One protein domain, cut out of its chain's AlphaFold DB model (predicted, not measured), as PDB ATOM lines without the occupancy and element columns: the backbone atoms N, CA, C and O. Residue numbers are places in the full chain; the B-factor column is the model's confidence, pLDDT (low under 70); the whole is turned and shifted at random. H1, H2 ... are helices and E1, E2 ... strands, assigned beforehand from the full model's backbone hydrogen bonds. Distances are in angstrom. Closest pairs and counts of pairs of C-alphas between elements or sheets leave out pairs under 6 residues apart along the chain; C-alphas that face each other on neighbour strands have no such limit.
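What this domain is: This is residues 25 to 127 of the 221 residues of the protein "Protein HEG" of Acipenser ruthenus (UniProt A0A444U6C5). Parts strung end to end make a rod with no shared core: helix H1, hairpin E1 and E2, smaller hairpin E3 and E4, then helix H2. After H1 a loop folds back beside it; residues 41 to 47 stick out. The printed part has 103 residues, under half in named elements, mixed in class, with two helices and four strands; both sheets are antiparallel. It is extended: radius of gyration of the C-alphas 23.8 A, spans 78 by 28 by 19 A.

Where its parts are: H1, residues 25 to 37, 18.3 A long, begins at C-alpha 25 (27.005, -2.857, 0.524). E1 is residues 71 to 76, E2 79 to 84, E3 105 to 108, E4 111 to 114. H2, residues 117 to 126, ends at C-alpha 126 (60.593, -37.294, 3.012).

How they stand to each other: In both helices every O i to N i+4 pair is within hydrogen-bond range, as are N 72 and O 83 of hairpin E1 and E2, 2.7 A, and N 106 and O 113 of hairpin E3 and E4, 2.8 A. E2 and E3 are apart.

The domain as a whole: The printed part has no cut. Links H1 to E1 and E2 to E3 are long. Residues 39 to 49, 62 to 64 and 118 to 127 have pLDDT under 70.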
ATOM      1  N   GLN A  25      27.517  -3.532  -0.667       81.44
ATOM      2  CA  GLN A  25      27.005  -2.857   0.524       81.44
ATOM      3  C   GLN A  25      25.929  -1.816   0.186       81.44
ATOM      4  O   GLN A  25      24.916  -1.744   0.881       81.44
ATOM      5  N   GLU A  26      26.109  -1.044  -0.887       83.25
ATOM      6  CA  GLU A  26      25.115  -0.071  -1.360       83.25
ATOM      7  C   GLU A  26      23.828  -0.757  -1.822       83.25
ATOM      8  O   GLU A  26      22.728  -0.329  -1.464       83.25
ATOM      9  N   VAL A  27      23.953  -1.867  -2.557       84.88
ATOM     10  CA  VAL A  27      22.797  -2.668  -2.986       84.88
ATOM     11  C   VAL A  27      22.058  -3.232  -1.773       84.88
ATOM     12  O   VAL A  27      20.839  -3.088  -1.678       84.88
ATOM     13  N   LEU A  28      22.783  -3.816  -0.811       83.69
ATOM     14  CA  LEU A  28      22.198  -4.339   0.425       83.69
ATOM     15  C   LEU A  28      21.458  -3.241   1.203       83.69
ATOM     16  O   LEU A  28      20.323  -3.456   1.628       83.69
ATOM     17  N   ALA A  29      22.064  -2.061   1.352       85.94
ATOM     18  CA  ALA A  29      21.457  -0.934   2.052       85.94
ATOM     19  C   ALA A  29      20.172  -0.449   1.361       85.94
ATOM     20  O   ALA A  29      19.168  -0.206   2.034       85.94
ATOM     21  N   SER A  30      20.182  -0.366   0.028       87.25
ATOM     22  CA  SER A  30      19.020   0.024  -0.778       87.25
ATOM     23  C   SER A  30      17.859  -0.966  -0.623       87.25
ATOM     24  O   SER A  30      16.728  -0.568  -0.329       87.25
ATOM     25  N   VAL A  31      18.142  -2.272  -0.707       85.50
ATOM     26  CA  VAL A  31      17.130  -3.325  -0.515       85.50
ATOM     27  C   VAL A  31      16.566  -3.290   0.906       85.50
ATOM     28  O   VAL A  31      15.350  -3.294   1.092       85.50
ATOM     29  N   GLN A  32      17.424  -3.178   1.921       85.69
ATOM     30  CA  GLN A  32      16.988  -3.075   3.316       85.69
ATOM     31  C   GLN A  32      16.162  -1.810   3.578       85.69
ATOM     32  O   GLN A  32      15.233  -1.821   4.386       85.69
ATOM     33  N   GLN A  33      16.477  -0.695   2.918       87.56
ATOM     34  CA  GLN A  33      15.681   0.525   3.007       87.56
ATOM     35  C   GLN A  33      14.298   0.343   2.375       87.56
ATOM     36  O   GLN A  33      13.306   0.754   2.981       87.56
ATOM     37  N   TYR A  34      14.216  -0.302   1.209       84.44
ATOM     38  CA  TYR A  34      12.938  -0.642   0.584       84.44
ATOM     39  C   TYR A  34      12.095  -1.543   1.494       84.44
ATOM     40  O   TYR A  34      10.931  -1.240   1.735       84.44
ATOM     41  N   MET A  35      12.700  -2.576   2.091       81.56
ATOM     42  CA  MET A  35      12.017  -3.482   3.022       81.56
ATOM     43  C   MET A  35      11.499  -2.781   4.279       81.56
ATOM     44  O   MET A  35      10.416  -3.104   4.749       81.56
ATOM     45  N   ARG A  36      12.227  -1.789   4.806       82.25
ATOM     46  CA  ARG A  36      11.758  -0.985   5.948       82.25
ATOM     47  C   ARG A  36      10.588  -0.069   5.597       82.25
ATOM     48  O   ARG A  36       9.765   0.216   6.459       82.25
ATOM     49  N   LYS A  37      10.547   0.433   4.361       82.00
ATOM     50  CA  LYS A  37       9.461   1.292   3.869       82.00
ATOM     51  C   LYS A  37       8.241   0.482   3.423       82.00
ATOM     52  O   LYS A  37       7.140   1.025   3.366       82.00
ATOM     53  N   TRP A  38       8.442  -0.784   3.072       76.69
ATOM     54  CA  TRP A  38       7.384  -1.670   2.623       76.69
ATOM     55  C   TRP A  38       6.336  -1.843   3.731       76.69
ATOM     56  O   TRP A  38       6.657  -2.202   4.863       76.69
ATOM     57  N   SER A  39       5.080  -1.547   3.396       68.94
ATOM     58  CA  SER A  39       3.931  -1.734   4.274       68.94
ATOM     59  C   SER A  39       2.927  -2.681   3.619       68.94
ATOM     60  O   SER A  39       2.694  -2.587   2.406       68.94
ATOM     61  N   PRO A  40       2.273  -3.547   4.410       63.31
ATOM     62  CA  PRO A  40       1.306  -4.501   3.890       63.31
ATOM     63  C   PRO A  40      -0.030  -3.874   3.457       63.31
ATOM     64  O   PRO A  40      -0.947  -4.564   3.040       63.31
ATOM     65  N   THR A  41      -0.163  -2.549   3.555       61.47
ATOM     66  CA  THR A  41      -1.356  -1.790   3.152       61.47
ATOM     67  C   THR A  41      -1.330  -1.358   1.685       61.47
ATOM     68  O   THR A  41      -2.227  -0.643   1.248       61.47
ATOM     69  N   ASN A  42      -0.287  -1.715   0.929       60.47
ATOM     70  CA  ASN A  42      -0.271  -1.500  -0.515       60.47
ATOM     71  C   ASN A  42      -1.262  -2.473  -1.169       60.47
ATOM     72  O   ASN A  42      -1.255  -3.652  -0.828       60.47
ATOM     73  N   GLU A  43      -2.072  -2.004  -2.123       55.28
ATOM     74  CA  GLU A  43      -3.206  -2.726  -2.747       55.28
ATOM     75  C   GLU A  43      -2.849  -4.036  -3.502       55.28
ATOM     76  O   GLU A  43      -3.653  -4.564  -4.261       55.28
ATOM     77  N   HIS A  44      -1.635  -4.567  -3.342       55.06
ATOM     78  CA  HIS A  44      -1.136  -5.824  -3.920       55.06
ATOM     79  C   HIS A  44      -0.478  -6.752  -2.877       55.06
ATOM     80  O   HIS A  44       0.209  -7.711  -3.230       55.06
ATOM     81  N   SER A  45      -0.634  -6.457  -1.586       57.50
ATOM     82  CA  SER A  45       0.145  -7.064  -0.502       57.50
ATOM     83  C   SER A  45      -0.522  -8.250   0.204       57.50
ATOM     84  O   SER A  45       0.024  -8.756   1.185       57.50
ATOM     85  N   ASP A  46      -1.666  -8.735  -0.271       58.06
ATOM     86  CA  ASP A  46      -2.436  -9.756   0.458       58.06
ATOM     87  C   ASP A  46      -1.693 -11.101   0.611       58.06
ATOM     88  O   ASP A  46      -2.040 -11.915   1.465       58.06
ATOM     89  N   PHE A  47      -0.637 -11.330  -0.178       58.34
ATOM     90  CA  PHE A  47       0.128 -12.582  -0.179       58.34
ATOM     91  C   PHE A  47       1.458 -12.542   0.586       58.34
ATOM     92  O   PHE A  47       1.925 -13.582   1.050       58.34
ATOM     93  N   LEU A  48       2.084 -11.376   0.750       65.25
ATOM     94  CA  LEU A  48       3.408 -11.274   1.366       65.25
ATOM     95  C   LEU A  48       3.271 -10.611   2.729       65.25
ATOM     96  O   LEU A  48       3.082  -9.409   2.810       65.25
ATOM     97  N   HIS A  49       3.361 -11.400   3.799       65.62
ATOM     98  CA  HIS A  49       3.271 -10.909   5.181       65.62
ATOM     99  C   HIS A  49       4.652 -10.627   5.794       65.62
ATOM    100  O   HIS A  49       4.776  -9.872   6.755       65.62
ATOM    101  N   SER A  50       5.695 -11.246   5.241       70.88
ATOM    102  CA  SER A  50       7.083 -11.090   5.660       70.88
ATOM    103  C   SER A  50       7.978 -11.222   4.435       70.88
ATOM    104  O   SER A  50       7.858 -12.188   3.683       70.88
ATOM    105  N   LEU A  51       8.856 -10.240   4.221       74.75
ATOM    106  CA  LEU A  51       9.914 -10.317   3.221       74.75
ATOM    107  C   LEU A  51      11.256 -10.423   3.938       74.75
ATOM    108  O   LEU A  51      11.559  -9.629   4.829       74.75
ATOM    109  N   ALA A  52      12.073 -11.376   3.505       79.12
ATOM    110  CA  ALA A  52      13.452 -11.518   3.938       79.12
ATOM    111  C   ALA A  52      14.373 -11.407   2.721       79.12
ATOM    112  O   ALA A  52      14.069 -11.925   1.648       79.12
ATOM    113  N   TYR A  53      15.503 -10.727   2.896       81.25
ATOM    114  CA  TYR A  53      16.558 -10.660   1.892       81.25
ATOM    115  C   TYR A  53      17.830 -11.281   2.443       81.25
ATOM    116  O   TYR A  53      18.327 -10.874   3.494       81.25
ATOM    117  N   THR A  54      18.382 -12.223   1.689       80.81
ATOM    118  CA  THR A  54      19.686 -12.819   1.960       80.81
ATOM    119  C   THR A  54      20.556 -12.654   0.726       80.81
ATOM    120  O   THR A  54      20.230 -13.182  -0.338       80.81
ATOM    121  N   ALA A  55      21.665 -11.930   0.865       79.62
ATOM    122  CA  ALA A  55      22.683 -11.900  -0.174       79.62
ATOM    123  C   ALA A  55      23.357 -13.276  -0.259       79.62
ATOM    124  O   ALA A  55      23.699 -13.867   0.767       79.62
ATOM    125  N   VAL A  56      23.539 -13.777  -1.478       81.12
ATOM    126  CA  VAL A  56      24.181 -15.068  -1.748       81.12
ATOM    127  C   VAL A  56      25.525 -14.817  -2.421       81.12
ATOM    128  O   VAL A  56      25.654 -13.881  -3.211       81.12
ATOM    129  N   SER A  57      26.515 -15.656  -2.112       81.31
ATOM    130  CA  SER A  57      27.827 -15.613  -2.758       81.31
ATOM    131  C   SER A  57      27.714 -15.930  -4.248       81.31
ATOM    132  O   SER A  57      27.049 -16.889  -4.655       81.31
ATOM    133  N   LEU A  58      28.443 -15.168  -5.061       80.12
ATOM    134  CA  LEU A  58      28.544 -15.414  -6.501       80.12
ATOM    135  C   LEU A  58      29.190 -16.770  -6.823       80.12
ATOM    136  O   LEU A  58      28.878 -17.366  -7.847       80.12
ATOM    137  N   CYS A  59      30.022 -17.307  -5.928       83.12
ATOM    138  CA  CYS A  59      30.635 -18.628  -6.081       83.12
ATOM    139  C   CYS A  59      29.636 -19.788  -5.962       83.12
ATOM    140  O   CYS A  59      29.950 -20.910  -6.350       83.12
ATOM    141  N   SER A  60      28.437 -19.539  -5.425       80.19
ATOM    142  CA  SER A  60      27.355 -20.534  -5.382       80.19
ATOM    143  C   SER A  60      26.573 -20.604  -6.698       80.19
ATOM    144  O   SER A  60      25.747 -21.498  -6.891       80.19
ATOM    145  N   LEU A  61      26.804 -19.656  -7.608       73.69
ATOM    146  CA  LEU A  61      26.192 -19.646  -8.926       73.69
ATOM    147  C   LEU A  61      26.989 -20.550  -9.873       73.69
ATOM    148  O   LEU A  61      28.193 -20.736  -9.731       73.69
ATOM    149  N   LYS A  62      26.333 -21.065 -10.922       66.25
ATOM    150  CA  LYS A  62      27.001 -21.844 -11.990       66.25
ATOM    151  C   LYS A  62      28.084 -21.052 -12.754       66.25
ATOM    152  O   LYS A  62      28.734 -21.614 -13.639       66.25
ATOM    153  N   VAL A  63      28.236 -19.759 -12.469       65.88
ATOM    154  CA  VAL A  63      29.215 -18.829 -13.038       65.88
ATOM    155  C   VAL A  63      29.699 -17.925 -11.894       65.88
ATOM    156  O   VAL A  63      28.849 -17.275 -11.289       65.88
ATOM    157  N   PRO A  64      31.010 -17.839 -11.600       64.06
ATOM    158  CA  PRO A  64      32.146 -18.344 -12.377       64.06
ATOM    159  C   PRO A  64      32.414 -19.840 -12.167       64.06
ATOM    160  O   PRO A  64      32.281 -20.372 -11.070       64.06
ATOM    161  N   ARG A  65      32.848 -20.531 -13.225       73.56
ATOM    162  CA  ARG A  65      33.319 -21.922 -13.127       73.56
ATOM    163  C   ARG A  65      34.804 -21.927 -12.788       73.56
ATOM    164  O   ARG A  65      35.633 -22.108 -13.675       73.56
ATOM    165  N   CYS A  66      35.125 -21.671 -11.526       81.94
ATOM    166  CA  CYS A  66      36.465 -21.944 -11.022       81.94
ATOM    167  C   CYS A  66      36.704 -23.458 -11.036       81.94
ATOM    168  O   CYS A  66      35.803 -24.235 -10.714       81.94
ATOM    169  N   ASP A  67      37.910 -23.876 -11.403       85.56
ATOM    170  CA  ASP A  67      38.313 -25.275 -11.291       85.56
ATOM    171  C   ASP A  67      38.487 -25.646  -9.809       85.56
ATOM    172  O   ASP A  67      39.383 -25.130  -9.141       85.56
ATOM    173  N   LEU A  68      37.624 -26.516  -9.283       83.38
ATOM    174  CA  LEU A  68      37.609 -26.882  -7.863       83.38
ATOM    175  C   LEU A  68      38.846 -27.683  -7.440       83.38
ATOM    176  O   LEU A  68      39.197 -27.681  -6.254       83.38
ATOM    177  N   ASP A  69      39.529 -28.336  -8.382       84.00
ATOM    178  CA  ASP A  69      40.711 -29.145  -8.087       84.00
ATOM    179  C   ASP A  69      41.930 -28.252  -7.855       84.00
ATOM    180  O   ASP A  69      42.657 -28.431  -6.874       84.00
ATOM    181  N   THR A  70      42.095 -27.214  -8.676       86.81
ATOM    182  CA  THR A  70      43.298 -26.363  -8.694       86.81
ATOM    183  C   THR A  70      43.100 -24.968  -8.099       86.81
ATOM    184  O   THR A  70      44.075 -24.289  -7.762       86.81
ATOM    185  N   SER A  71      41.854 -24.528  -7.924       88.00
ATOM    186  CA  SER A  71      41.515 -23.177  -7.479       88.00
ATOM    187  C   SER A  71      40.438 -23.158  -6.391       88.00
ATOM    188  O   SER A  71      39.766 -24.151  -6.115       88.00
ATOM    189  N   GLN A  72      40.311 -22.013  -5.730       89.56
ATOM    190  CA  GLN A  72      39.295 -21.691  -4.740       89.56
ATOM    191  C   GLN A  72      38.552 -20.439  -5.204       89.56
ATOM    192  O   GLN A  72      39.176 -19.437  -5.548       89.56
ATOM    193  N   CYS A  73      37.221 -20.495  -5.221       87.44
ATOM    194  CA  CYS A  73      36.405 -19.330  -5.540       87.44
ATOM    195  C   CYS A  73      36.216 -18.460  -4.299       87.44
ATOM    196  O   CYS A  73      35.894 -18.965  -3.220       87.44
ATOM    197  N   SER A  74      36.374 -17.158  -4.475       87.50
ATOM    198  CA  SER A  74      36.022 -16.138  -3.497       87.50
ATOM    199  C   SER A  74      35.331 -14.980  -4.206       87.50
ATOM    200  O   SER A  74      35.566 -14.727  -5.384       87.50
ATOM    201  N   ASP A  75      34.422 -14.298  -3.517       83.12
ATOM    202  CA  ASP A  75      33.692 -13.165  -4.070       83.12
ATOM    203  C   ASP A  75      33.775 -11.945  -3.157       83.12
ATOM    204  O   ASP A  75      33.703 -12.040  -1.934       83.12
ATOM    205  N   ALA A  76      33.971 -10.780  -3.770       77.81
ATOM    206  CA  ALA A  76      34.050  -9.498  -3.089       77.81
ATOM    207  C   ALA A  76      33.488  -8.406  -3.999       77.81
ATOM    208  O   ALA A  76      33.713  -8.412  -5.207       77.81
ATOM    209  N   TYR A  77      32.745  -7.465  -3.415       73.06
ATOM    210  CA  TYR A  77      32.200  -6.297  -4.123       73.06
ATOM    211  C   TYR A  77      31.369  -6.635  -5.377       73.06
ATOM    212  O   TYR A  77      31.331  -5.859  -6.322       73.06
ATOM    213  N   GLY A  78      30.688  -7.786  -5.393       70.50
ATOM    214  CA  GLY A  78      29.900  -8.209  -6.557       70.50
ATOM    215  C   GLY A  78      30.738  -8.769  -7.713       70.50
ATOM    216  O   GLY A  78      30.225  -8.907  -8.820       70.50
ATOM    217  N   ILE A  79      31.998  -9.128  -7.457       74.44
ATOM    218  CA  ILE A  79      32.883  -9.808  -8.401       74.44
ATOM    219  C   ILE A  79      33.350 -11.114  -7.766       74.44
ATOM    220  O   ILE A  79      33.790 -11.134  -6.618       74.44
ATOM    221  N   ALA A  80      33.275 -12.204  -8.521       80.56
ATOM    222  CA  ALA A  80      33.835 -13.485  -8.121       80.56
ATOM    223  C   ALA A  80      35.192 -13.707  -8.797       80.56
ATOM    224  O   ALA A  80      35.342 -13.473  -9.996       80.56
ATOM    225  N   PHE A  81      36.171 -14.164  -8.027       82.56
ATOM    226  CA  PHE A  81      37.537 -14.411  -8.457       82.56
ATOM    227  C   PHE A  81      37.975 -15.827  -8.066       82.56
ATOM    228  O   PHE A  81      37.667 -16.331  -6.989       82.56
ATOM    229  N   CYS A  82      38.709 -16.485  -8.966       85.69
ATOM    230  CA  CYS A  82      39.295 -17.800  -8.710       85.69
ATOM    231  C   CYS A  82      40.741 -17.619  -8.233       85.69
ATOM    232  O   CYS A  82      41.586 -17.175  -9.013       85.69
ATOM    233  N   GLN A  83      41.039 -17.953  -6.980       87.62
ATOM    234  CA  GLN A  83      42.391 -17.948  -6.417       87.62
ATOM    235  C   GLN A  83      43.036 -19.325  -6.562       87.62
ATOM    236  O   GLN A  83      42.412 -20.337  -6.259       87.62
ATOM    237  N   CYS A  84      44.286 -19.392  -7.012       88.88
ATOM    238  CA  CYS A  84      44.973 -20.674  -7.143       88.88
ATOM    239  C   CYS A  84      45.372 -21.247  -5.784       88.88
ATOM    240  O   CYS A  84      45.813 -20.519  -4.893       88.88
ATOM    241  N   LYS A  85      45.247 -22.569  -5.640       87.81
ATOM    242  CA  LYS A  85      45.767 -23.285  -4.472       87.81
ATOM    243  C   LYS A  85      47.305 -23.231  -4.448       87.81
ATOM    244  O   LYS A  85      47.929 -23.027  -5.493       87.81
ATOM    245  N   PRO A  86      47.949 -23.452  -3.287       83.12
ATOM    246  CA  PRO A  86      49.407 -23.459  -3.193       83.12
ATOM    247  C   PRO A  86      50.052 -24.433  -4.188       83.12
ATOM    248  O   PRO A  86      49.650 -25.591  -4.277       83.12
ATOM    249  N   GLY A  87      51.058 -23.960  -4.929       82.00
ATOM    250  CA  GLY A  87      51.733 -24.732  -5.981       82.00
ATOM    251  C   GLY A  87      51.102 -24.606  -7.371       82.00
ATOM    252  O   GLY A  87      51.718 -25.035  -8.345       82.00
ATOM    253  N   TYR A  88      49.934 -23.967  -7.472       87.56
ATOM    254  CA  TYR A  88      49.298 -23.620  -8.735       87.56
ATOM    255  C   TYR A  88      49.412 -22.119  -9.010       87.56
ATOM    256  O   TYR A  88      49.441 -21.299  -8.093       87.56
ATOM    257  N   PHE A  89      49.449 -21.759 -10.287       86.50
ATOM    258  CA  PHE A  89      49.537 -20.376 -10.747       86.50
ATOM    259  C   PHE A  89      48.684 -20.164 -12.001       86.50
ATOM    260  O   PHE A  89      48.191 -21.122 -12.603       86.50
ATOM    261  N   LYS A  90      48.502 -18.900 -12.388       85.69
ATOM    262  CA  LYS A  90      47.896 -18.515 -13.667       85.69
ATOM    263  C   LYS A  90      48.948 -17.855 -14.545       85.69
ATOM    264  O   LYS A  90      49.825 -17.174 -14.023       85.69
ATOM    265  N   TYR A  91      48.843 -18.027 -15.861       77.19
ATOM    266  CA  TYR A  91      49.663 -17.254 -16.798       77.19
ATOM    267  C   TYR A  91      49.124 -15.836 -16.957       77.19
ATOM    268  O   TYR A  91      49.898 -14.893 -17.095       77.19
ATOM    269  N   ASN A  92      47.798 -15.695 -16.919       77.31
ATOM    270  CA  ASN A  92      47.111 -14.418 -16.932       77.31
ATOM    271  C   ASN A  92      46.193 -14.314 -15.709       77.31
ATOM    272  O   ASN A  92      45.498 -15.270 -15.364       77.31
ATOM    273  N   ASP A  93      46.137 -13.144 -15.077       73.56
ATOM    274  CA  ASP A  93      45.274 -12.899 -13.916       73.56
ATOM    275  C   ASP A  93      43.789 -13.174 -14.223       73.56
ATOM    276  O   ASP A  93      43.034 -13.617 -13.349       73.56
ATOM    277  N   ASN A  94      43.403 -13.009 -15.491       70.25
ATOM    278  CA  ASN A  94      42.052 -13.252 -15.997       70.25
ATOM    279  C   ASN A  94      41.726 -14.737 -16.246       70.25
ATOM    280  O   ASN A  94      40.576 -15.058 -16.545       70.25
ATOM    281  N   ASP A  95      42.693 -15.654 -16.144       72.31
ATOM    282  CA  ASP A  95      42.432 -17.073 -16.388       72.31
ATOM    283  C   ASP A  95      41.517 -17.652 -15.295       72.31
ATOM    284  O   ASP A  95      41.708 -17.443 -14.094       72.31
ATOM    285  N   HIS A  96      40.508 -18.426 -15.694       70.88
ATOM    286  CA  HIS A  96      39.604 -19.102 -14.750       70.88
ATOM    287  C   HIS A  96      40.161 -20.442 -14.236       70.88
ATOM    288  O   HIS A  96      39.615 -21.021 -13.299       70.88
ATOM    289  N   SER A  97      41.246 -20.928 -14.841       76.31
ATOM    290  CA  SER A  97      41.914 -22.189 -14.507       76.31
ATOM    291  C   SER A  97      43.314 -21.932 -13.969       76.31
ATOM    292  O   SER A  97      44.047 -21.120 -14.535       76.31
ATOM    293  N   CYS A  98      43.710 -22.679 -12.946       87.88
ATOM    294  CA  CYS A  98      45.067 -22.660 -12.424       87.88
ATOM    295  C   CYS A  98      45.853 -23.871 -12.933       87.88
ATOM    296  O   CYS A  98      45.284 -24.914 -13.248       87.88
ATOM    297  N   ARG A  99      47.175 -23.739 -13.035       87.06
ATOM    298  CA  ARG A  99      48.064 -24.783 -13.559       87.06
ATOM    299  C   ARG A  99      49.210 -25.043 -12.597       87.06
ATOM    300  O   ARG A  99      49.673 -24.125 -11.925       87.06
ATOM    301  N   ALA A 100      49.636 -26.298 -12.515       88.25
ATOM    302  CA  ALA A 100      50.859 -26.674 -11.818       88.25
ATOM    303  C   ALA A 100      52.060 -26.518 -12.761       88.25
ATOM    304  O   ALA A 100      51.902 -26.506 -13.981       88.25
ATOM    305  N   CYS A 101      53.256 -26.404 -12.192       87.44
ATOM    306  CA  CYS A 101      54.484 -26.499 -12.973       87.44
ATOM    307  C   CYS A 101      54.692 -27.924 -13.497       87.44
ATOM    308  O   CYS A 101      54.316 -28.888 -12.828       87.44
ATOM    309  N   ASP A 102      55.352 -28.040 -14.648       86.88
ATOM    310  CA  ASP A 102      55.740 -29.330 -15.213       86.88
ATOM    311  C   ASP A 102      56.664 -30.118 -14.271       86.88
ATOM    312  O   ASP A 102      57.345 -29.563 -13.395       86.88
ATOM    313  N   ASP A 103      56.744 -31.430 -14.492       83.12
ATOM    314  CA  ASP A 103      57.624 -32.304 -13.727       83.12
ATOM    315  C   ASP A 103      59.073 -31.793 -13.715       83.12
ATOM    316  O   ASP A 103      59.620 -31.282 -14.697       83.12
ATOM    317  N   GLY A 104      59.708 -31.884 -12.545       82.44
ATOM    318  CA  GLY A 104      61.051 -31.342 -12.323       82.44
ATOM    319  C   GLY A 104      61.117 -29.828 -12.084       82.44
ATOM    320  O   GLY A 104      62.211 -29.329 -11.819       82.44
ATOM    321  N   HIS A 105      59.988 -29.110 -12.085       85.00
ATOM    322  CA  HIS A 105      59.922 -27.677 -11.780       85.00
ATOM    323  C   HIS A 105      59.122 -27.401 -10.496       85.00
ATOM    324  O   HIS A 105      58.238 -28.166 -10.106       85.00
ATOM    325  N   LYS A 106      59.480 -26.335  -9.778       85.00
ATOM    326  CA  LYS A 106      58.770 -25.825  -8.598       85.00
ATOM    327  C   LYS A 106      58.290 -24.405  -8.874       85.00
ATOM    328  O   LYS A 106      58.940 -23.668  -9.610       85.00
ATOM    329  N   LEU A 107      57.168 -24.032  -8.269       84.94
ATOM    330  CA  LEU A 107      56.684 -22.659  -8.320       84.94
ATOM    331  C   LEU A 107      57.491 -21.808  -7.333       84.94
ATOM    332  O   LEU A 107      57.457 -22.063  -6.130       84.94
ATOM    333  N   GLU A 108      58.204 -20.805  -7.836       85.06
ATOM    334  CA  GLU A 108      58.969 -19.846  -7.039       85.06
ATOM    335  C   GLU A 108      58.645 -18.429  -7.532       85.06
ATOM    336  O   GLU A 108      58.809 -18.120  -8.710       85.06
ATOM    337  N   ASN A 109      58.099 -17.579  -6.653       83.25
ATOM    338  CA  ASN A 109      57.634 -16.221  -6.983       83.25
ATOM    339  C   ASN A 109      56.726 -16.142  -8.230       83.25
ATOM    340  O   ASN A 109      56.851 -15.235  -9.049       83.25
ATOM    341  N   GLY A 110      55.822 -17.113  -8.398       79.19
ATOM    342  CA  GLY A 110      54.888 -17.153  -9.529       79.19
ATOM    343  C   GLY A 110      55.486 -17.669 -10.843       79.19
ATOM    344  O   GLY A 110      54.767 -17.761 -11.830       79.19
ATOM    345  N   THR A 111      56.767 -18.048 -10.863       82.56
ATOM    346  CA  THR A 111      57.431 -18.616 -12.044       82.56
ATOM    347  C   THR A 111      57.849 -20.060 -11.783       82.56
ATOM    348  O   THR A 111      58.316 -20.404 -10.696       82.56
ATOM    349  N   CYS A 112      57.692 -20.927 -12.782       86.81
ATOM    350  CA  CYS A 112      58.178 -22.300 -12.704       86.81
ATOM    351  C   CYS A 112      59.690 -22.343 -12.921       86.81
ATOM    352  O   CYS A 112      60.177 -22.086 -14.020       86.81
ATOM    353  N   VAL A 113      60.433 -22.698 -11.877       87.50
ATOM    354  CA  VAL A 113      61.893 -22.837 -11.914       87.50
ATOM    355  C   VAL A 113      62.298 -24.290 -11.728       87.50
ATOM    356  O   VAL A 113      61.592 -25.073 -11.089       87.50
ATOM    357  N   ARG A 114      63.438 -24.686 -12.295       86.19
ATOM    358  CA  ARG A 114      63.902 -26.074 -12.206       86.19
ATOM    359  C   ARG A 114      64.264 -26.412 -10.761       86.19
ATOM    360  O   ARG A 114      64.944 -25.639 -10.096       86.19
ATOM    361  N   LYS A 115      63.820 -27.571 -10.272       84.06
ATOM    362  CA  LYS A 115      64.179 -28.050  -8.932       84.06
ATOM    363  C   LYS A 115      65.687 -28.281  -8.876       84.06
ATOM    364  O   LYS A 115      66.242 -29.000  -9.712       84.06
ATOM    365  N   ASP A 116      66.342 -27.706  -7.876       79.25
ATOM    366  CA  ASP A 116      67.745 -27.994  -7.606       79.25
ATOM    367  C   ASP A 116      67.926 -29.450  -7.182       79.25
ATOM    368  O   ASP A 116      67.066 -30.038  -6.523       79.25
ATOM    369  N   LYS A 117      69.090 -30.030  -7.501       71.19
ATOM    370  CA  LYS A 117      69.426 -31.416  -7.125       71.19
ATOM    371  C   LYS A 117      69.253 -31.671  -5.622       71.19
ATOM    372  O   LYS A 117      68.831 -32.755  -5.238       71.19
ATOM    373  N   ASN A 118      69.496 -30.659  -4.787       66.31
ATOM    374  CA  ASN A 118      69.329 -30.743  -3.335       66.31
ATOM    375  C   ASN A 118      67.858 -30.775  -2.880       66.31
ATOM    376  O   ASN A 118      67.564 -31.355  -1.836       66.31
ATOM    377  N   ASP A 119      66.931 -30.193  -3.647       64.12
ATOM    378  CA  ASP A 119      65.492 -30.271  -3.364       64.12
ATOM    379  C   ASP A 119      64.903 -31.618  -3.819       64.12
ATOM    380  O   ASP A 119      63.992 -32.138  -3.175       64.12
ATOM    381  N   ILE A 120      65.473 -32.239  -4.864       60.53
ATOM    382  CA  ILE A 120      65.121 -33.607  -5.288       60.53
ATOM    383  C   ILE A 120      65.457 -34.605  -4.175       60.53
ATOM    384  O   ILE A 120      64.614 -35.425  -3.810       60.53
ATOM    385  N   SER A 121      66.646 -34.488  -3.573       58.81
ATOM    386  CA  SER A 121      67.054 -35.311  -2.430       58.81
ATOM    387  C   SER A 121      66.033 -35.223  -1.290       58.81
ATOM    388  O   SER A 121      65.607 -36.242  -0.760       58.81
ATOM    389  N   LYS A 122      65.563 -34.017  -0.947       60.66
ATOM    390  CA  LYS A 122      64.580 -33.823   0.134       60.66
ATOM    391  C   LYS A 122      63.228 -34.476  -0.155       60.66
ATOM    392  O   LYS A 122      62.596 -34.934   0.788       60.66
ATOM    393  N   LEU A 123      62.785 -34.541  -1.413       59.69
ATOM    394  CA  LEU A 123      61.547 -35.240  -1.783       59.69
ATOM    395  C   LEU A 123      61.692 -36.762  -1.652       59.69
ATOM    396  O   LEU A 123      60.790 -37.407  -1.128       59.69
ATOM    397  N   ILE A 124      62.841 -37.314  -2.050       57.44
ATOM    398  CA  ILE A 124      63.143 -38.752  -1.933       57.44
ATOM    399  C   ILE A 124      63.336 -39.173  -0.464       57.44
ATOM    400  O   ILE A 124      62.985 -40.285  -0.088       57.44
ATOM    401  N   PHE A 125      63.851 -38.290   0.398       49.62
ATOM    402  CA  PHE A 125      64.057 -38.604   1.819       49.62
ATOM    403  C   PHE A 125      62.850 -38.283   2.721       49.62
ATOM    404  O   PHE A 125      62.808 -38.759   3.854       49.62
ATOM    405  N   LYS A 126      61.840 -37.531   2.251       48.03
ATOM    406  CA  LYS A 126      60.593 -37.294   3.012       48.03
ATOM    407  C   LYS A 126      59.596 -38.458   2.912       48.03
ATOM    408  O   LYS A 126      58.668 -38.519   3.708       48.03
ATOM    409  N   SER A 127      59.810 -39.402   1.993       49.53
ATOM    410  CA  SER A 127      59.086 -40.679   1.908       49.53
ATOM    411  C   SER A 127      59.682 -41.768   2.812       49.53
ATOM    412  O   SER A 127      59.564 -42.950   2.507       49.53
TER     413      SER A 127